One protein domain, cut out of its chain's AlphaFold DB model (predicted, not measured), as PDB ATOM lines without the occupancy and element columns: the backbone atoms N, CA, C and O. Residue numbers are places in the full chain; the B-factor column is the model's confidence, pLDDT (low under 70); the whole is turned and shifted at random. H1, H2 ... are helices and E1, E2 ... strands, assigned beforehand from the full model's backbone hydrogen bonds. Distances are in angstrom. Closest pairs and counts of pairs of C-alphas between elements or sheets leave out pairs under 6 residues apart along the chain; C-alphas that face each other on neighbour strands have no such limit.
ATOM      1  N   GLU A 197     186.157 118.406 165.281       95.19
ATOM      2  CA  GLU A 197     184.723 118.287 165.545       95.19
ATOM      3  C   GLU A 197     184.415 117.137 166.512       95.19
ATOM      4  O   GLU A 197     183.703 117.322 167.505       95.19
ATOM      5  N   LEU A 198     184.932 115.941 166.230       93.44
ATOM      6  CA  LEU A 198     184.599 114.740 166.992       93.44
ATOM      7  C   LEU A 198     185.302 114.712 168.351       93.44
ATOM      8  O   LEU A 198     184.682 114.361 169.356       93.44
ATOM      9  N   TYR A 199     186.558 115.145 168.423       92.81
ATOM     10  CA  TYR A 199     187.288 115.206 169.683       92.81
ATOM     11  C   TYR A 199     186.674 116.231 170.635       92.81
ATOM     12  O   TYR A 199     186.592 115.962 171.828       92.81
ATOM     13  N   ALA A 200     186.156 117.360 170.136       93.06
ATOM     14  CA  ALA A 200     185.424 118.308 170.977       93.06
ATOM     15  C   ALA A 200     184.193 117.666 171.647       93.06
ATOM     16  O   ALA A 200     183.925 117.928 172.820       93.06
ATOM     17  N   LEU A 201     183.474 116.786 170.935       91.69
ATOM     18  CA  LEU A 201     182.354 116.029 171.506       91.69
ATOM     19  C   LEU A 201     182.824 115.013 172.557       91.69
ATOM     20  O   LEU A 201     182.179 114.892 173.599       91.69
ATOM     21  N   LEU A 202     183.926 114.295 172.300       90.31
ATOM     22  CA  LEU A 202     184.512 113.356 173.267       90.31
ATOM     23  C   LEU A 202     184.999 114.074 174.528       90.31
ATOM     24  O   LEU A 202     184.691 113.648 175.640       90.31
ATOM     25  N   ASP A 203     185.729 115.170 174.368       89.81
ATOM     26  CA  ASP A 203     186.287 115.929 175.481       89.81
ATOM     27  C   ASP A 203     185.182 116.468 176.395       89.81
ATOM     28  O   ASP A 203     185.205 116.218 177.599       89.81
ATOM     29  N   GLU A 204     184.152 117.106 175.833       91.19
ATOM     30  CA  GLU A 204     183.033 117.648 176.613       91.19
ATOM     31  C   GLU A 204     182.178 116.547 177.268       91.19
ATOM     32  O   GLU A 204     181.865 116.620 178.458       91.19
ATOM     33  N   GLN A 205     181.780 115.521 176.506       90.44
ATOM     34  CA  GLN A 205     180.753 114.558 176.935       90.44
ATOM     35  C   GLN A 205     181.307 113.282 177.572       90.44
ATOM     36  O   GLN A 205     180.527 112.429 178.008       90.44
ATOM     37  N   VAL A 206     182.631 113.130 177.607       89.69
ATOM     38  CA  VAL A 206     183.313 111.992 178.229       89.69
ATOM     39  C   VAL A 206     184.367 112.497 179.204       89.69
ATOM     40  O   VAL A 206     184.211 112.300 180.406       89.69
ATOM     41  N   TYR A 207     185.427 113.158 178.738       89.25
ATOM     42  CA  TYR A 207     186.596 113.411 179.591       89.25
ATOM     43  C   TYR A 207     186.351 114.471 180.663       89.25
ATOM     44  O   TYR A 207     186.538 114.177 181.845       89.25
ATOM     45  N   GLN A 208     185.864 115.655 180.292       89.81
ATOM     46  CA  GLN A 208     185.547 116.719 181.251       89.81
ATOM     47  C   GLN A 208     184.453 116.273 182.228       89.81
ATOM     48  O   GLN A 208     184.558 116.496 183.435       89.81
ATOM     49  N   GLN A 209     183.429 115.571 181.731       88.38
ATOM     50  CA  GLN A 209     182.370 115.036 182.584       88.38
ATOM     51  C   GLN A 209     182.915 114.047 183.623       88.38
ATOM     52  O   GLN A 209     182.560 114.145 184.798       88.38
ATOM     53  N   LEU A 210     183.744 113.086 183.209       86.50
ATOM     54  CA  LEU A 210     184.297 112.076 184.113       86.50
ATOM     55  C   LEU A 210     185.360 112.655 185.056       86.50
ATOM     56  O   LEU A 210     185.536 112.136 186.156       86.50
ATOM     57  N   GLU A 211     186.033 113.746 184.687       89.94
ATOM     58  CA  GLU A 211     186.893 114.486 185.616       89.94
ATOM     59  C   GLU A 211     186.067 115.128 186.746       89.94
ATOM     60  O   GLU A 211     186.439 115.047 187.919       89.94
ATOM     61  N   GLU A 212     184.914 115.719 186.417       90.88
ATOM     62  CA  GLU A 212     183.999 116.309 187.403       90.88
ATOM     63  C   GLU A 212     183.225 115.256 188.215       90.88
ATOM     64  O   GLU A 212     182.933 115.466 189.399       90.88
ATOM     65  N   MET A 213     182.875 114.129 187.589       87.62
ATOM     66  CA  MET A 213     182.063 113.052 188.161       87.62
ATOM     67  C   MET A 213     182.621 111.665 187.781       87.62
ATOM     68  O   MET A 213     182.062 111.004 186.906       87.62
ATOM     69  N   PRO A 214     183.668 111.167 188.471       83.25
ATOM     70  CA  PRO A 214     184.364 109.927 188.093       83.25
ATOM     71  C   PRO A 214     183.507 108.657 188.096       83.25
ATOM     72  O   PRO A 214     183.806 107.710 187.378       83.25
ATOM     73  N   ASP A 215     182.443 108.640 188.903       82.06
ATOM     74  CA  ASP A 215     181.525 107.503 189.022       82.06
ATOM     75  C   ASP A 215     180.308 107.612 188.075       82.06
ATOM     76  O   ASP A 215     179.395 106.786 188.146       82.06
ATOM     77  N   ALA A 216     180.229 108.660 187.245       83.06
ATOM     78  CA  ALA A 216     179.129 108.839 186.302       83.06
ATOM     79  C   ALA A 216     179.309 107.966 185.053       83.06
ATOM     80  O   ALA A 216     180.420 107.685 184.616       83.06
ATOM     81  N   GLU A 217     178.193 107.579 184.436       83.69
ATOM     82  CA  GLU A 217     178.227 107.011 183.089       83.69
ATOM     83  C   GLU A 217     178.482 108.137 182.067       83.69
ATOM     84  O   GLU A 217     177.925 109.237 182.226       83.69
ATOM     85  N   PRO A 218     179.315 107.897 181.033       86.44
ATOM     86  CA  PRO A 218     179.575 108.888 179.995       86.44
ATOM     87  C   PRO A 218     178.281 109.370 179.336       86.44
ATOM     88  O   PRO A 218     177.425 108.568 178.951       86.44
ATOM     89  N   SER A 219     178.139 110.685 179.166       89.44
ATOM     90  CA  SER A 219     176.988 111.280 178.474       89.44
ATOM     91  C   SER A 219     176.959 110.865 177.013       89.44
ATOM     92  O   SER A 219     175.878 110.704 176.445       89.44
ATOM     93  N   LEU A 220     178.132 110.643 176.424       89.38
ATOM     94  CA  LEU A 220     178.294 110.011 175.127       89.38
ATOM     95  C   LEU A 220     178.604 108.522 175.317       89.38
ATOM     96  O   LEU A 220     179.695 108.153 175.725       89.38
ATOM     97  N   ASN A 221     177.636 107.659 175.008       84.56
ATOM     98  CA  ASN A 221     177.710 106.215 175.243       84.56
ATOM     99  C   ASN A 221     178.493 105.449 174.164       84.56
ATOM    100  O   ASN A 221     178.797 104.280 174.348       84.56
ATOM    101  N   ARG A 222     178.748 106.039 172.994       85.69
ATOM    102  CA  ARG A 222     179.664 105.495 171.974       85.69
ATOM    103  C   ARG A 222     179.900 106.515 170.871       85.69
ATOM    104  O   ARG A 222     178.978 107.255 170.511       85.69
ATOM    105  N   MET A 223     181.106 106.494 170.318       89.88
ATOM    106  CA  MET A 223     181.468 107.151 169.066       89.88
ATOM    107  C   MET A 223     182.169 106.120 168.196       89.88
ATOM    108  O   MET A 223     183.243 105.654 168.547       89.88
ATOM    109  N   LEU A 224     181.540 105.725 167.100       87.38
ATOM    110  CA  LEU A 224     182.035 104.676 166.213       87.38
ATOM    111  C   LEU A 224     181.935 105.166 164.777       87.38
ATOM    112  O   LEU A 224     181.136 106.057 164.489       87.38
ATOM    113  N   TYR A 225     182.669 104.548 163.863       89.75
ATOM    114  CA  TYR A 225     182.479 104.807 162.445       89.75
ATOM    115  C   TYR A 225     182.516 103.531 161.617       89.75
ATOM    116  O   TYR A 225     183.110 102.523 161.992       89.75
ATOM    117  N   ALA A 226     181.861 103.611 160.469       85.50
ATOM    118  CA  ALA A 226     181.980 102.672 159.373       85.50
ATOM    119  C   ALA A 226     182.348 103.470 158.127       85.50
ATOM    120  O   ALA A 226     182.030 104.660 158.026       85.50
ATOM    121  N   TRP A 227     183.011 102.827 157.177       91.19
ATOM    122  CA  TRP A 227     183.405 103.488 155.946       91.19
ATOM    123  C   TRP A 227     183.238 102.573 154.740       91.19
ATOM    124  O   TRP A 227     183.224 101.345 154.851       91.19
ATOM    125  N   GLY A 228     183.094 103.208 153.587       85.12
ATOM    126  CA  GLY A 228     182.911 102.571 152.298       85.12
ATOM    127  C   GLY A 228     183.627 103.338 151.205       85.12
ATOM    128  O   GLY A 228     183.851 104.543 151.334       85.12
ATOM    129  N   ARG A 229     183.979 102.654 150.116       87.88
ATOM    130  CA  ARG A 229     184.594 103.297 148.953       87.88
ATOM    131  C   ARG A 229     184.045 102.759 147.644       87.88
ATOM    132  O   ARG A 229     183.789 101.564 147.516       87.88
ATOM    133  N   ALA A 230     183.919 103.637 146.660       86.69
ATOM    134  CA  ALA A 230     183.653 103.273 145.275       86.69
ATOM    135  C   ALA A 230     184.053 104.429 144.358       86.69
ATOM    136  O   ALA A 230     183.804 105.593 144.668       86.69
ATOM    137  N   GLN A 231     184.605 104.105 143.187       90.44
ATOM    138  CA  GLN A 231     185.081 105.109 142.229       90.44
ATOM    139  C   GLN A 231     186.056 106.101 142.897       90.44
ATOM    140  O   GLN A 231     187.026 105.658 143.494       90.44
ATOM    141  N   ASP A 232     185.807 107.412 142.796       91.19
ATOM    142  CA  ASP A 232     186.623 108.473 143.410       91.19
ATOM    143  C   ASP A 232     186.131 108.875 144.812       91.19
ATOM    144  O   ASP A 232     186.408 109.982 145.259       91.19
ATOM    145  N   VAL A 233     185.340 108.047 145.500       94.19
ATOM    146  CA  VAL A 233     184.686 108.431 146.760       94.19
ATOM    147  C   VAL A 233     185.088 107.510 147.900       94.19
ATOM    148  O   VAL A 233     184.969 106.289 147.789       94.19
ATOM    149  N   ILE A 234     185.430 108.124 149.034       93.88
ATOM    150  CA  ILE A 234     185.357 107.517 150.365       93.88
ATOM    151  C   ILE A 234     184.201 108.160 151.130       93.88
ATOM    152  O   ILE A 234     184.095 109.385 151.204       93.88
ATOM    153  N   SER A 235     183.341 107.329 151.709       95.94
ATOM    154  CA  SER A 235     182.305 107.753 152.643       95.94
ATOM    155  C   SER A 235     182.636 107.251 154.036       95.94
ATOM    156  O   SER A 235     182.893 106.064 154.221       95.94
ATOM    157  N   ILE A 236     182.569 108.138 155.020       94.56
ATOM    158  CA  ILE A 236     182.638 107.811 156.440       94.56
ATOM    159  C   ILE A 236     181.285 108.125 157.057       94.56
ATOM    160  O   ILE A 236     180.760 109.231 156.913       94.56
ATOM    161  N   ASN A 237     180.749 107.162 157.789       91.25
ATOM    162  CA  ASN A 237     179.570 107.332 158.608       91.25
ATOM    163  C   ASN A 237     179.934 107.196 160.086       91.25
ATOM    164  O   ASN A 237     180.207 106.094 160.560       91.25
ATOM    165  N   VAL A 238     179.915 108.316 160.805       94.00
ATOM    166  CA  VAL A 238     180.189 108.372 162.241       94.00
ATOM    167  C   VAL A 238     178.882 108.314 163.019       94.00
ATOM    168  O   VAL A 238     178.038 109.205 162.914       94.00
ATOM    169  N   LEU A 239     178.746 107.276 163.834       89.31
ATOM    170  CA  LEU A 239     177.691 107.081 164.815       89.31
ATOM    171  C   LEU A 239     178.116 107.690 166.149       89.31
ATOM    172  O   LEU A 239     179.064 107.228 166.781       89.31
ATOM    173  N   THR A 240     177.346 108.658 166.631       91.06
ATOM    174  CA  THR A 240     177.425 109.135 168.017       91.06
ATOM    175  C   THR A 240     176.136 108.777 168.731       91.06
ATOM    176  O   THR A 240     175.051 109.064 168.234       91.06
ATOM    177  N   SER A 241     176.217 108.118 169.882       85.88
ATOM    178  CA  SER A 241     175.027 107.757 170.656       85.88
ATOM    179  C   SER A 241     175.134 108.342 172.052       85.88
ATOM    180  O   SER A 241     175.812 107.756 172.895       85.88
ATOM    181  N   PRO A 242     174.469 109.466 172.341       80.19
ATOM    182  CA  PRO A 242     174.387 109.961 173.703       80.19
ATOM    183  C   PRO A 242     173.531 109.026 174.561       80.19
ATOM    184  O   PRO A 242     172.629 108.357 174.062       80.19
ATOM    185  N   TYR A 243     173.782 108.982 175.864       70.38
ATOM    186  CA  TYR A 243     173.082 108.089 176.785       70.38
ATOM    187  C   TYR A 243     171.577 108.399 176.888       70.38
ATOM    188  O   TYR A 243     170.744 107.501 176.992       70.38
ATOM    189  N   TYR A 244     171.214 109.684 176.820       67.81
ATOM    190  CA  TYR A 244     169.828 110.161 176.945       67.81
ATOM    191  C   TYR A 244     169.213 110.659 175.632       67.81
ATOM    192  O   TYR A 244     168.106 111.204 175.643       67.81
ATOM    193  N   HIS A 245     169.907 110.488 174.506       71.62
ATOM    194  CA  HIS A 245     169.435 110.938 173.199       71.62
ATOM    195  C   HIS A 245     169.527 109.823 172.165       71.62
ATOM    196  O   HIS A 245     170.183 108.805 172.365       71.62
ATOM    197  N   TYR A 246     168.812 110.003 171.057       78.75
ATOM    198  CA  TYR A 246     168.872 109.055 169.957       78.75
ATOM    199  C   TYR A 246     170.234 109.115 169.271       78.75
ATOM    200  O   TYR A 246     170.849 110.185 169.258       78.75
ATOM    201  N   PRO A 247     170.690 107.999 168.685       84.56
ATOM    202  CA  PRO A 247     171.915 108.019 167.920       84.56
ATOM    203  C   PRO A 247     171.834 109.008 166.754       84.56
ATOM    204  O   PRO A 247     170.810 109.126 166.071       84.56
ATOM    205  N   GLU A 248     172.928 109.723 166.541       90.38
ATOM    206  CA  GLU A 248     173.121 110.666 165.452       90.38
ATOM    207  C   GLU A 248     174.196 110.144 164.506       90.38
ATOM    208  O   GLU A 248     175.212 109.596 164.938       90.38
ATOM    209  N   TYR A 249     173.973 110.372 163.213       91.56
ATOM    210  CA  TYR A 249     174.904 110.002 162.154       91.56
ATOM    211  C   TYR A 249     175.479 111.254 161.497       91.56
ATOM    212  O   TYR A 249     174.730 112.140 161.053       91.56
ATOM    213  N   ARG A 250     176.804 111.316 161.409       94.44
ATOM    214  CA  ARG A 250     177.555 112.338 160.673       94.44
ATOM    215  C   ARG A 250     178.197 111.666 159.469       94.44
ATOM    216  O   ARG A 250     178.917 110.687 159.624       94.44
ATOM    217  N   ILE A 251     177.869 112.166 158.283       95.69
ATOM    218  CA  ILE A 251     178.320 111.600 157.014       95.69
ATOM    219  C   ILE A 251     179.379 112.525 156.434       95.69
ATOM    220  O   ILE A 251     179.102 113.707 156.232       95.69
ATOM    221  N   TYR A 252     180.547 111.972 156.131       97.44
ATOM    222  CA  TYR A 252     181.618 112.658 155.420       97.44
ATOM    223  C   TYR A 252     181.859 111.928 154.105       97.44
ATOM    224  O   TYR A 252     182.308 110.786 154.098       97.44
ATOM    225  N   ASN A 253     181.536 112.577 152.991       98.19
ATOM    226  CA  ASN A 253     181.839 112.077 151.653       98.19
ATOM    227  C   ASN A 253     183.051 112.844 151.132       98.19
ATOM    228  O   ASN A 253     183.053 114.071 151.183       98.19
ATOM    229  N   VAL A 254     184.080 112.146 150.659       96.81
ATOM    230  CA  VAL A 254     185.386 112.735 150.331       96.81
ATOM    231  C   VAL A 254     185.865 112.219 148.982       96.81
ATOM    232  O   VAL A 254     185.821 111.017 148.722       96.81
ATOM    233  N   SER A 255     186.333 113.125 148.124       95.31
ATOM    234  CA  SER A 255     186.976 112.764 146.859       95.31
ATOM    235  C   SER A 255     188.375 112.214 147.120       95.31
ATOM    236  O   SER A 255     189.205 112.891 147.721       95.31
ATOM    237  N   MET A 256     188.666 111.013 146.629       87.81
ATOM    238  CA  MET A 256     189.974 110.364 146.780       87.81
ATOM    239  C   MET A 256     191.065 111.097 145.989       87.81
ATOM    240  O   MET A 256     192.201 111.255 146.442       87.81
ATOM    241  N   SER A 257     190.719 111.611 144.810       87.31
ATOM    242  CA  SER A 257     191.655 112.324 143.945       87.31
ATOM    243  C   SER A 257     192.072 113.683 144.508       87.31
ATOM    244  O   SER A 257     193.241 114.062 144.366       87.31
ATOM    245  N   THR A 258     191.147 114.400 145.155       90.81
ATOM    246  CA  THR A 258     191.367 115.777 145.637       90.81
ATOM    247  C   THR A 258     191.516 115.908 147.151       90.81
ATOM    248  O   THR A 258     192.043 116.925 147.600       90.81
ATOM    249  N   GLY A 259     191.056 114.926 147.927       89.00
ATOM    250  CA  GLY A 259     190.963 114.986 149.389       89.00
ATOM    251  C   GLY A 259     189.911 115.963 149.924       89.00
ATOM    252  O   GLY A 259     189.916 116.279 151.109       89.00
ATOM    253  N   GLN A 260     189.025 116.479 149.066       94.25
ATOM    254  CA  GLN A 260     188.017 117.475 149.439       94.25
ATOM    255  C   GLN A 260     186.667 116.833 149.760       94.25
ATOM    256  O   GLN A 260     186.295 115.822 149.162       94.25
ATOM    257  N   ALA A 261     185.917 117.462 150.670       96.50
ATOM    258  CA  ALA A 261     184.532 117.100 150.948       96.50
ATOM    259  C   ALA A 261     183.670 117.222 149.680       96.50
ATOM    260  O   ALA A 261     183.767 118.205 148.944       96.50
ATOM    261  N   LEU A 262     182.801 116.240 149.469       97.94
ATOM    262  CA  LEU A 262     181.822 116.186 148.394       97.94
ATOM    263  C   LEU A 262     180.445 116.560 148.931       97.94
ATOM    264  O   LEU A 262     180.014 116.074 149.979       97.94
ATOM    265  N   SER A 263     179.724 117.378 148.174       97.56
ATOM    266  CA  SER A 263     178.289 117.561 148.378       97.56
ATOM    267  C   SER A 263     177.498 116.315 147.970       97.56
ATOM    268  O   SER A 263     177.955 115.501 147.163       97.56
ATOM    269  N   ASP A 264     176.265 116.198 148.471       97.50
ATOM    270  CA  ASP A 264     175.342 115.125 148.086       97.50
ATOM    271  C   ASP A 264     175.152 115.052 146.558       97.50
ATOM    272  O   ASP A 264     175.132 113.966 145.987       97.50
ATOM    273  N   GLU A 265     175.062 116.200 145.873       97.38
ATOM    274  CA  GLU A 265     174.909 116.265 144.411       97.38
ATOM    275  C   GLU A 265     176.151 115.736 143.679       97.38
ATOM    276  O   GLU A 265     176.027 114.998 142.699       97.38
ATOM    277  N   GLU A 266     177.348 116.069 144.166       98.19
ATOM    278  CA  GLU A 266     178.603 115.581 143.589       98.19
ATOM    279  C   GLU A 266     178.759 114.071 143.788       98.19
ATOM    280  O   GLU A 266     179.070 113.368 142.822       98.19
ATOM    281  N   LEU A 267     178.469 113.557 144.990       97.88
ATOM    282  CA  LEU A 267     178.456 112.118 145.263       97.88
ATOM    283  C   LEU A 267     177.498 111.385 144.316       97.88
ATOM    284  O   LEU A 267     177.894 110.430 143.643       97.88
ATOM    285  N   LEU A 268     176.244 111.832 144.239       97.94
ATOM    286  CA  LEU A 268     175.238 111.201 143.386       97.94
ATOM    287  C   LEU A 268     175.661 111.240 141.913       97.94
ATOM    288  O   LEU A 268     175.554 110.226 141.219       97.94
ATOM    289  N   SER A 269     176.233 112.357 141.450       97.44
ATOM    290  CA  SER A 269     176.764 112.469 140.091       97.44
ATOM    291  C   SER A 269     177.889 111.464 139.817       97.44
ATOM    292  O   SER A 269     177.911 110.883 138.730       97.44
ATOM    293  N   ILE A 270     178.809 111.236 140.763       96.50
ATOM    294  CA  ILE A 270     179.861 110.208 140.636       96.50
ATOM    295  C   ILE A 270     179.224 108.815 140.557       96.50
ATOM    296  O   ILE A 270     179.562 108.009 139.689       96.50
ATOM    297  N   MET A 271     178.200 108.559 141.368       95.31
ATOM    298  CA  MET A 271     177.432 107.311 141.338       95.31
ATOM    299  C   MET A 271     176.459 107.207 140.153       95.31
ATOM    300  O   MET A 271     175.669 106.268 140.082       95.31
ATOM    301  N   SER A 272     176.540 108.122 139.177       95.25
ATOM    302  CA  SER A 272     175.686 108.149 137.982       95.25
ATOM    303  C   SER A 272     174.184 108.212 138.300       95.25
ATOM    304  O   SER A 272     173.358 107.682 137.553       95.25
ATOM    305  N   MET A 273     173.828 108.882 139.395       94.75
ATOM    306  CA  MET A 273     172.466 109.066 139.884       94.75
ATOM    307  C   MET A 273     172.133 110.560 139.962       94.75
ATOM    308  O   MET A 273     172.976 111.383 140.306       94.75
ATOM    309  N   THR A 274     170.901 110.938 139.628       97.00
ATOM    310  CA  THR A 274     170.418 112.311 139.852       97.00
ATOM    311  C   THR A 274     169.771 112.417 141.229       97.00
ATOM    312  O   THR A 274     169.269 111.420 141.746       97.00
ATOM    313  N   ASP A 275     169.711 113.625 141.801       96.88
ATOM    314  CA  ASP A 275     168.969 113.848 143.052       96.88
ATOM    315  C   ASP A 275     167.495 113.434 142.905       96.88
ATOM    316  O   ASP A 275     166.983 112.719 143.754       96.88
ATOM    317  N   GLU A 276     166.841 113.747 141.780       97.44
ATOM    318  CA  GLU A 276     165.455 113.321 141.514       97.44
ATOM    319  C   GLU A 276     165.291 111.797 141.620       97.44
ATOM    320  O   GLU A 276     164.446 111.319 142.380       97.44
ATOM    321  N   THR A 277     166.137 111.024 140.930       97.88
ATOM    322  CA  THR A 277     166.090 109.558 141.003       97.88
ATOM    323  C   THR A 277     166.430 109.061 142.408       97.88
ATOM    324  O   THR A 277     165.814 108.110 142.883       97.88
ATOM    325  N   PHE A 278     167.362 109.708 143.111       98.38
ATOM    326  CA  PHE A 278     167.705 109.363 144.491       98.38
ATOM    327  C   PHE A 278     166.530 109.553 145.450       98.38
ATOM    328  O   PHE A 278     166.210 108.639 146.212       98.38
ATOM    329  N   ARG A 279     165.827 110.686 145.376       98.31
ATOM    330  CA  ARG A 279     164.639 110.945 146.202       98.31
ATOM    331  C   ARG A 279     163.502 109.975 145.888       98.31
ATOM    332  O   ARG A 279     162.826 109.525 146.811       98.31
ATOM    333  N   GLU A 280     163.311 109.608 144.621       98.38
ATOM    334  CA  GLU A 280     162.352 108.564 144.236       98.38
ATOM    335  C   GLU A 280     162.709 107.207 144.860       98.38
ATOM    336  O   GLU A 280     161.837 106.563 145.451       98.38
ATOM    337  N   THR A 281     163.982 106.805 144.808       98.50
ATOM    338  CA  THR A 281     164.470 105.570 145.437       98.50
ATOM    339  C   THR A 281     164.272 105.588 146.951       98.50
ATOM    340  O   THR A 281     163.697 104.649 147.497       98.50
ATOM    341  N   VAL A 282     164.671 106.666 147.632       98.69
ATOM    342  CA  VAL A 282     164.483 106.831 149.085       98.69
ATOM    343  C   VAL A 282     163.006 106.688 149.451       98.69
ATOM    344  O   VAL A 282     162.654 105.934 150.358       98.69
ATOM    345  N   LYS A 283     162.116 107.371 148.723       98.62
ATOM    346  CA  LYS A 283     160.673 107.311 148.975       98.62
ATOM    347  C   LYS A 283     160.107 105.910 148.766       98.62
ATOM    348  O   LYS A 283     159.238 105.491 149.534       98.62
ATOM    349  N   GLN A 284     160.581 105.195 147.748       98.44
ATOM    350  CA  GLN A 284     160.171 103.820 147.483       98.44
ATOM    351  C   GLN A 284     160.617 102.883 148.615       98.44
ATOM    352  O   GLN A 284     159.768 102.206 149.188       98.44
ATOM    353  N   VAL A 285     161.894 102.927 149.010       98.50
ATOM    354  CA  VAL A 285     162.439 102.119 150.119       98.50
ATOM    355  C   VAL A 285     161.684 102.384 151.422       98.50
ATOM    356  O   VAL A 285     161.257 101.447 152.093       98.50
ATOM    357  N   LEU A 286     161.430 103.652 151.755       98.12
ATOM    358  CA  LEU A 286     160.646 104.005 152.941       98.12
ATOM    359  C   LEU A 286     159.200 103.510 152.850       98.12
ATOM    360  O   LEU A 286     158.641 103.062 153.848       98.12
ATOM    361  N   THR A 287     158.581 103.571 151.672       98.06
ATOM    362  CA  THR A 287     157.218 103.060 151.469       98.06
ATOM    363  C   THR A 287     157.155 101.555 151.703       98.06
ATOM    364  O   THR A 287     156.253 101.089 152.401       98.06
ATOM    365  N   ASP A 288     158.111 100.807 151.161       97.25
ATOM    366  CA  ASP A 288     158.179  99.354 151.314       97.25
ATOM    367  C   ASP A 288     158.448  98.973 152.774       97.25
ATOM    368  O   ASP A 288     157.673  98.212 153.355       97.25
ATOM    369  N   HIS A 289     159.417  99.627 153.422       95.44
ATOM    370  CA  HIS A 289     159.690  99.450 154.849       95.44
ATOM    371  C   HIS A 289     158.451  99.706 155.725       95.44
ATOM    372  O   HIS A 289     158.131  98.924 156.622       95.44
ATOM    373  N   MET A 290     157.704 100.784 155.456       93.56
ATOM    374  CA  MET A 290     156.493 101.109 156.212       93.56
ATOM    375  C   MET A 290     155.344 100.119 155.958       93.56
ATOM    376  O   MET A 290     154.524  99.898 156.856       93.56
ATOM    377  N   ASN A 291     155.260  99.524 154.763       94.62
ATOM    378  CA  ASN A 291     154.291  98.469 154.461       94.62
ATOM    379  C   ASN A 291     154.607  97.187 155.236       94.62
ATOM    380  O   ASN A 291     153.692  96.599 155.823       94.62
ATOM    381  N   ASP A 292     155.880  96.797 155.281       92.12
ATOM    382  CA  ASP A 292     156.342  95.631 156.032       92.12
ATOM    383  C   ASP A 292     156.097  95.826 157.527       92.12
ATOM    384  O   ASP A 292     155.385  95.026 158.138       92.12
ATOM    385  N   TRP A 293     156.525  96.962 158.088       89.00
ATOM    386  CA  TRP A 293     156.242  97.326 159.477       89.00
ATOM    387  C   TRP A 293     154.742  97.285 159.796       89.00
ATOM    388  O   TRP A 293     154.335  96.723 160.813       89.00
ATOM    389  N   LYS A 294     153.886  97.823 158.912       89.00
ATOM    390  CA  LYS A 294     152.426  97.775 159.094       89.00
ATOM    391  C   LYS A 294     151.898  96.338 159.105       89.00
ATOM    392  O   LYS A 294     150.942  96.058 159.829       89.00
ATOM    393  N   SER A 295     152.481  95.447 158.306       89.00
ATOM    394  CA  SER A 295     152.075  94.040 158.227       89.00
ATOM    395  C   SER A 295     152.428  93.237 159.484       89.00
ATOM    396  O   SER A 295     151.730  92.275 159.811       89.00
ATOM    397  N   GLU A 296     153.460  93.664 160.214       88.12
ATOM    398  CA  GLU A 296     153.914  93.053 161.465       88.12
ATOM    399  C   GLU A 296     153.119  93.524 162.692       88.12
ATOM    400  O   GLU A 296     153.186  92.907 163.761       88.12
ATOM    401  N   LEU A 297     152.337  94.601 162.559       84.25
ATOM    402  CA  LEU A 297     151.517  95.106 163.655       84.25
ATOM    403  C   LEU A 297     150.410  94.104 164.033       84.25
ATOM    404  O   LEU A 297     149.770  93.500 163.165       84.25
ATOM    405  N   PRO A 298     150.117  93.945 165.337       80.25
ATOM    406  CA  PRO A 298     149.049  93.065 165.789       80.25
ATOM    407  C   PRO A 298     147.698  93.520 165.223       80.25
ATOM    408  O   PRO A 298     147.346  94.696 165.289       80.25
ATOM    409  N   GLU A 306     144.546 103.063 163.820       88.62
ATOM    410  CA  GLU A 306     144.807 103.249 162.378       88.62
ATOM    411  C   GLU A 306     145.224 104.693 162.040       88.62
ATOM    412  O   GLU A 306     146.014 104.917 161.125       88.62
ATOM    413  N   GLU A 307     144.733 105.682 162.798       90.06
ATOM    414  CA  GLU A 307     145.131 107.086 162.657       90.06
ATOM    415  C   GLU A 307     146.609 107.288 163.007       90.06
ATOM    416  O   GLU A 307     147.327 107.937 162.249       90.06
ATOM    417  N   MET A 308     147.086 106.693 164.106       89.19
ATOM    418  CA  MET A 308     148.500 106.756 164.499       89.19
ATOM    419  C   MET A 308     149.399 106.072 163.468       89.19
ATOM    420  O   MET A 308     150.422 106.639 163.093       89.19
ATOM    421  N   ILE A 309     148.993 104.899 162.971       89.62
ATOM    422  CA  ILE A 309     149.710 104.180 161.906       89.62
ATOM    423  C   ILE A 309     149.796 105.059 160.655       89.62
ATOM    424  O   ILE A 309     150.884 105.309 160.149       89.62
ATOM    425  N   THR A 310     148.660 105.584 160.187       92.00
ATOM    426  CA  THR A 310     148.600 106.442 158.992       92.00
ATOM    427  C   THR A 310     149.450 107.699 159.154       92.00
ATOM    428  O   THR A 310     150.124 108.114 158.217       92.00
ATOM    429  N   ASN A 311     149.435 108.308 160.339       92.38
ATOM    430  CA  ASN A 311     150.221 109.496 160.637       92.38
ATOM    431  C   ASN A 311     151.730 109.206 160.554       92.38
ATOM    432  O   ASN A 311     152.441 109.928 159.859       92.38
ATOM    433  N   VAL A 312     152.196 108.124 161.183       92.38
ATOM    434  CA  VAL A 312     153.607 107.715 161.133       92.38
ATOM    435  C   VAL A 312     154.044 107.378 159.708       92.38
ATOM    436  O   VAL A 312     155.067 107.887 159.262       92.38
ATOM    437  N   VAL A 313     153.244 106.610 158.960       94.56
ATOM    438  CA  VAL A 313     153.521 106.314 157.542       94.56
ATOM    439  C   VAL A 313     153.656 107.604 156.740       94.56
ATOM    440  O   VAL A 313     154.664 107.792 156.066       94.56
ATOM    441  N   ASN A 314     152.681 108.512 156.849       95.94
ATOM    442  CA  ASN A 314     152.677 109.763 156.095       95.94
ATOM    443  C   ASN A 314     153.865 110.665 156.439       95.94
ATOM    444  O   ASN A 314     154.375 111.316 155.536       95.94
ATOM    445  N   GLN A 315     154.293 110.721 157.705       96.25
ATOM    446  CA  GLN A 315     155.476 111.491 158.097       96.25
ATOM    447  C   GLN A 315     156.766 110.866 157.554       96.25
ATOM    448  O   GLN A 315     157.598 111.584 157.007       96.25
ATOM    449  N   THR A 316     156.914 109.540 157.638       96.56
ATOM    450  CA  THR A 316     158.103 108.843 157.130       96.56
ATOM    451  C   THR A 316     158.258 109.007 155.615       96.56
ATOM    452  O   THR A 316     159.356 109.287 155.150       96.56
ATOM    453  N   ILE A 317     157.182 108.900 154.828       97.69
ATOM    454  CA  ILE A 317     157.262 108.994 153.354       97.69
ATOM    455  C   ILE A 317     157.047 110.414 152.801       97.69
ATOM    456  O   ILE A 317     156.937 110.584 151.582       97.69
ATOM    457  N   ALA A 318     156.918 111.420 153.673       98.31
ATOM    458  CA  ALA A 318     156.697 112.809 153.278       98.31
ATOM    459  C   ALA A 318     157.860 113.333 152.427       98.31
ATOM    460  O   ALA A 318     159.019 113.027 152.708       98.31
ATOM    461  N   ASP A 319     157.563 114.170 151.430       98.31
ATOM    462  CA  ASP A 319     158.593 114.743 150.553       98.31
ATOM    463  C   ASP A 319     159.601 115.580 151.358       98.31
ATOM    464  O   ASP A 319     160.794 115.557 151.066       98.31
ATOM    465  N   GLU A 320     159.143 116.254 152.419       97.88
ATOM    466  CA  GLU A 320     160.009 116.997 153.333       97.88
ATOM    467  C   GLU A 320     160.994 116.085 154.079       97.88
ATOM    468  O   GLU A 320     162.143 116.469 154.257       97.88
ATOM    469  N   ASN A 321     160.576 114.879 154.480       98.12
ATOM    470  CA  ASN A 321     161.445 113.908 155.154       98.12
ATOM    471  C   ASN A 321     162.414 113.236 154.171       98.12
ATOM    472  O   ASN A 321     163.600 113.086 154.450       98.12
ATOM    473  N   VAL A 322     161.923 112.870 152.984       98.44
ATOM    474  CA  VAL A 322     162.731 112.292 151.898       98.44
ATOM    475  C   VAL A 322     163.845 113.255 151.463       98.44
ATOM    476  O   VAL A 322     164.963 112.824 151.165       98.44
ATOM    477  N   ALA A 323     163.570 114.562 151.463       97.75
ATOM    478  CA  ALA A 323     164.560 115.594 151.165       97.75
ATOM    479  C   ALA A 323     165.697 115.678 152.204       97.75
ATOM    480  O   ALA A 323     166.774 116.161 151.872       97.75
ATOM    481  N   GLU A 324     165.495 115.186 153.431       97.06
ATOM    482  CA  GLU A 324     166.529 115.151 154.477       97.06
ATOM    483  C   GLU A 324     167.448 113.923 154.394       97.06
ATOM    484  O   GLU A 324     168.408 113.828 155.164       97.06
ATOM    485  N   ALA A 325     167.174 112.971 153.495       98.00
ATOM    486  CA  ALA A 325     168.017 111.793 153.341       98.00
ATOM    487  C   ALA A 325     169.425 112.183 152.864       98.00
ATOM    488  O   ALA A 325     169.567 112.909 151.878       98.00
ATOM    489  N   ARG A 326     170.461 111.685 153.543       97.88
ATOM    490  CA  ARG A 326     171.864 111.970 153.204       97.88
ATOM    491  C   ARG A 326     172.527 110.724 152.606       97.88
ATOM    492  O   ARG A 326     172.521 109.694 153.287       97.88
ATOM    493  N   PRO A 327     173.052 110.786 151.370       98.38
ATOM    494  CA  PRO A 327     173.703 109.663 150.705       98.38
ATOM    495  C   PRO A 327     175.110 109.392 151.256       98.38
ATOM    496  O   PRO A 327     175.834 110.315 151.632       98.38
ATOM    497  N   TYR A 328     175.506 108.122 151.264       97.38
ATOM    498  CA  TYR A 328     176.857 107.656 151.597       97.38
ATOM    499  C   TYR A 328     177.122 106.286 150.944       97.38
ATOM    500  O   TYR A 328     176.203 105.676 150.398       97.38
ATOM    501  N   LEU A 329     178.358 105.793 150.993       92.31
ATOM    502  CA  LEU A 329     178.736 104.448 150.546       92.31
ATOM    503  C   LEU A 329     178.974 103.508 151.732       92.31
ATOM    504  O   LEU A 329     179.674 103.874 152.678       92.31
ATOM    505  N   ASN A 330     178.432 102.290 151.671       84.94
ATOM    506  CA  ASN A 330     178.751 101.235 152.639       84.94
ATOM    507  C   ASN A 330     180.055 100.496 152.279       84.94
ATOM    508  O   ASN A 330     180.672 100.761 151.246       84.94
ATOM    509  N   ALA A 331     180.461  99.540 153.119       82.12
ATOM    510  CA  ALA A 331     181.677  98.739 152.944       82.12
ATOM    511  C   ALA A 331     181.783  98.034 151.577       82.12
ATOM    512  O   ALA A 331     182.879  97.859 151.053       82.12
ATOM    513  N   ASN A 332     180.645  97.685 150.968       82.62
ATOM    514  CA  ASN A 332     180.584  97.045 149.652       82.62
ATOM    515  C   ASN A 332     180.681  98.049 148.487       82.62
ATOM    516  O   ASN A 332     180.612  97.655 147.323       82.62
ATOM    517  N   GLY A 333     180.798  99.347 148.781       85.25
ATOM    518  CA  GLY A 333     180.754 100.418 147.789       85.25
ATOM    519  C   GLY A 333     179.349 100.685 147.242       85.25
ATOM    520  O   GLY A 333     179.202 101.329 146.200       85.25
ATOM    521  N   GLU A 334     178.307 100.187 147.910       89.44
ATOM    522  CA  GLU A 334     176.917 100.392 147.512       89.44
ATOM    523  C   GLU A 334     176.398 101.724 148.051       89.44
ATOM    524  O   GLU A 334     176.661 102.111 149.194       89.44
ATOM    525  N   LEU A 335     175.612 102.418 147.225       95.75
ATOM    526  CA  LEU A 335     174.955 103.649 147.636       95.75
ATOM    527  C   LEU A 335     173.900 103.344 148.707       95.75
ATOM    528  O   LEU A 335     172.986 102.542 148.508       95.75
ATOM    529  N   CYS A 336     174.011 104.036 149.826       96.75
ATOM    530  CA  CYS A 336     173.136 103.956 150.980       96.75
ATOM    531  C   CYS A 336     172.702 105.364 151.383       96.75
ATOM    532  O   CYS A 336     173.199 106.366 150.858       96.75
ATOM    533  N   PHE A 337     171.756 105.461 152.307       98.12
ATOM    534  CA  PHE A 337     171.324 106.747 152.833       98.12
ATOM    535  C   PHE A 337     170.875 106.657 154.282       98.12
ATOM    536  O   PHE A 337     170.346 105.640 154.723       98.12
ATOM    537  N   VAL A 338     171.051 107.754 155.014       96.62
ATOM    538  CA  VAL A 338     170.493 107.924 156.358       96.62
ATOM    539  C   VAL A 338     169.305 108.878 156.308       96.62
ATOM    540  O   VAL A 338     169.400 109.967 155.739       96.62
ATOM    541  N   VAL A 339     168.176 108.478 156.888       96.62
ATOM    542  CA  VAL A 339     166.923 109.252 156.904       96.62
ATOM    543  C   VAL A 339     166.139 108.970 158.185       96.62
ATOM    544  O   VAL A 339     166.413 107.999 158.890       96.62
ATOM    545  N   ARG A 340     165.172 109.823 158.525       94.44
ATOM    546  CA  ARG A 340     164.322 109.616 159.699       94.44
ATOM    547  C   ARG A 340     163.186 108.637 159.406       94.44
ATOM    548  O   ARG A 340     162.434 108.814 158.448       94.44
ATOM    549  N   VAL A 341     163.008 107.666 160.294       93.06
ATOM    550  CA  VAL A 341     161.827 106.802 160.373       93.06
ATOM    551  C   VAL A 341     161.019 107.205 161.602       93.06
ATOM    552  O   VAL A 341     161.512 107.165 162.733       93.06
ATOM    553  N   TYR A 342     159.775 107.636 161.391       91.00
ATOM    554  CA  TYR A 342     158.902 108.076 162.476       91.00
ATOM    555  C   TYR A 342     158.381 106.889 163.282       91.00
ATOM    556  O   TYR A 342     158.210 105.787 162.764       91.00
ATOM    557  N   SER A 343     158.113 107.115 164.567       86.50
ATOM    558  CA  SER A 343     157.704 106.054 165.486       86.50
ATOM    559  C   SER A 343     156.443 106.394 166.263       86.50
ATOM    560  O   SER A 343     156.248 107.512 166.740       86.50
ATOM    561  N   ILE A 344     155.611 105.369 166.464       81.81
ATOM    562  CA  ILE A 344     154.418 105.425 167.317       81.81
ATOM    563  C   ILE A 344     154.796 105.574 168.802       81.81
ATOM    564  O   ILE A 344     154.003 106.089 169.588       81.81
ATOM    565  N   ALA A 345     156.008 105.169 169.203       67.75
ATOM    566  CA  ALA A 345     156.430 105.061 170.604       67.75
ATOM    567  C   ALA A 345     156.714 106.407 171.314       67.75
ATOM    568  O   ALA A 345     157.363 106.432 172.355       67.75
ATOM    569  N   GLY A 346     156.243 107.538 170.777       58.78
ATOM    570  CA  GLY A 346     156.396 108.869 171.387       58.78
ATOM    571  C   GLY A 346     157.778 109.513 171.214       58.78
ATOM    572  O   GLY A 346     157.953 110.667 171.588       58.78
ATOM    573  N   ALA A 347     158.724 108.798 170.602       60.59
ATOM    574  CA  ALA A 347     160.080 109.246 170.280       60.59
ATOM    575  C   ALA A 347     160.159 110.324 169.182       60.59
ATOM    576  O   ALA A 347     161.196 110.952 168.990       60.59
ATOM    577  N   GLY A 348     159.076 110.521 168.424       80.94
ATOM    578  CA  GLY A 348     159.087 111.313 167.195       80.94
ATOM    579  C   GLY A 348     159.629 110.485 166.033       80.94
ATOM    580  O   GLY A 348     158.841 109.925 165.272       80.94
ATOM    581  N   SER A 349     160.953 110.361 165.929       88.19
ATOM    582  CA  SER A 349     161.631 109.653 164.837       88.19
ATOM    583  C   SER A 349     163.029 109.177 165.220       88.19
ATOM    584  O   SER A 349     163.663 109.775 166.085       88.19
ATOM    585  N   TYR A 350     163.537 108.182 164.500       88.19
ATOM    586  CA  TYR A 350     164.898 107.664 164.621       88.19
ATOM    587  C   TYR A 350     165.633 107.830 163.298       88.19
ATOM    588  O   TYR A 350     165.028 107.645 162.245       88.19
ATOM    589  N   TRP A 351     166.920 108.170 163.341       90.69
ATOM    590  CA  TRP A 351     167.759 108.050 162.155       90.69
ATOM    591  C   TRP A 351     168.016 106.574 161.866       90.69
ATOM    592  O   TRP A 351     168.432 105.836 162.757       90.69
ATOM    593  N   THR A 352     167.784 106.171 160.624       90.62
ATOM    594  CA  THR A 352     167.969 104.800 160.151       90.62
ATOM    595  C   THR A 352     168.755 104.841 158.851       90.62
ATOM    596  O   THR A 352     168.508 105.696 157.996       90.62
ATOM    597  N   LEU A 353     169.700 103.919 158.712       91.81
ATOM    598  CA  LEU A 353     170.468 103.714 157.497       91.81
ATOM    599  C   LEU A 353     169.783 102.653 156.639       91.81
ATOM    600  O   LEU A 353     169.414 101.592 157.146       91.81
ATOM    601  N   PHE A 354     169.662 102.922 155.349       95.25
ATOM    602  CA  PHE A 354     169.134 101.981 154.374       95.25
ATOM    603  C   PHE A 354     170.093 101.826 153.206       95.25
ATOM    604  O   PHE A 354     170.687 102.799 152.730       95.25
ATOM    605  N   ASN A 355     170.156 100.607 152.691       94.44
ATOM    606  CA  ASN A 355     170.767 100.315 151.412       94.44
ATOM    607  C   ASN A 355     169.830 100.767 150.283       94.44
ATOM    608  O   ASN A 355     168.663 100.370 150.249       94.44
ATOM    609  N   SER A 356     170.309 101.571 149.328       92.81
ATOM    610  CA  SER A 356     169.442 102.040 148.232       92.81
ATOM    611  C   SER A 356     169.146 100.972 147.175       92.81
ATOM    612  O   SER A 356     168.228 101.150 146.372       92.81
TER     613      SER A 356
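What this domain is: This is residues 197 to 298 and 306 to 356 of the 504 residues of the protein "zinc_ribbon_2 domain-containing protein" of Clostridiales bacterium CHKCI006 (UniProt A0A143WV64). Two antiparallel sheets of three strands each are partly face to face, meeting mainly where E4 crosses E1, E2 and E3. H1 packs on the far face of the first sheet, while the long H3, with H4 beside it, covers the far face of the second, and H2 packs on both sheets near E4. The printed part has 153 residues with five named helices and six named strands in the order H1 E1 E2 E3 H2 H3 H4 H5 E4 E5 E6, a mixed class with sheet orders E1 E2 E3 and E4 E5 E6. It is only just compact, close to loose, with a radius of gyration of the C-alphas of 17.8 A, and its flat outline spans 49 by 48 by 24 A.

Where its parts are: Find C-alpha 220 at (178.294, 110.011, 175.127); from there E1, residues 220 to 230, runs 31.1 A. E2, residues 233 to 242, returns over 28.9 A, and E3, residues 248 to 255, covers 23.3 A. Before them look for H1, residues 197 to 212, 22.0 A long from C-alpha 197 at (184.723, 118.287, 165.545). After them come H2, residues 264 to 270, 10.0 A; H3, residues 275 to 296, 31.6 A; H4, residues 306 to 316, 15.3 A; and H5, residues 319 to 322, 5.0 A. E4, residues 326 to 329, spans 10.5 A; E5, residues 335 to 343, 24.9 A; E6, residues 348 to 355, 22.5 A, ending at C-alpha 355 (170.767, 100.315, 151.412).

How they stand to each other: E1 E2 E3 and E4 E5 E6 are meanders, each strand the antiparallel neighbour of the one before. Look at N 226 and O 237, 3.0 A, for E1 and E2; N 236 and O 252, 2.8 A, for E2 and E3; N 328 and O 336, 2.9 A, for E4 and E5; and N 339 and O 352, 3.0 A, for E5 and E6. The two sheets form a sandwich, two sheets face to face, with strands at 31 degrees; the closest C-alphas of E1 and E4, Gly 228 and Leu 329, are 4.9 A apart. H1 is on the first sheet at a height of 10.3 A, and H2 is on the opposite face. H3 is on the second sheet at a height of 7.9 A and runs across the strands, at 81 degrees to E4 on the local plane. H4, on the same face, touches H3 at Val 313 and Met 290, C-alphas 6.1 A apart, with a shallow tilt of 26 degrees, opposite ways. H5 touches H3, and only grazes the second sheet with residues 321 to 322. Every O i to N i+4 pair is within hydrogen-bond range in H2, H3 and H4; H1 has 10 of 12, and H5 is too short for such a pair.

The domain as a whole: The two C-alphas farthest apart, those of Thr 258 and Pro 298, are 52.1 A apart. Residues 299 to 305 are not printed, and C-alphas 298 and 306 across the cut are 11.5 A apart. Of the links that are printed whole, none is long. The mean pLDDT of the printed part is 91.2; look for values under 70 at residue 244 and residues 345 to 347.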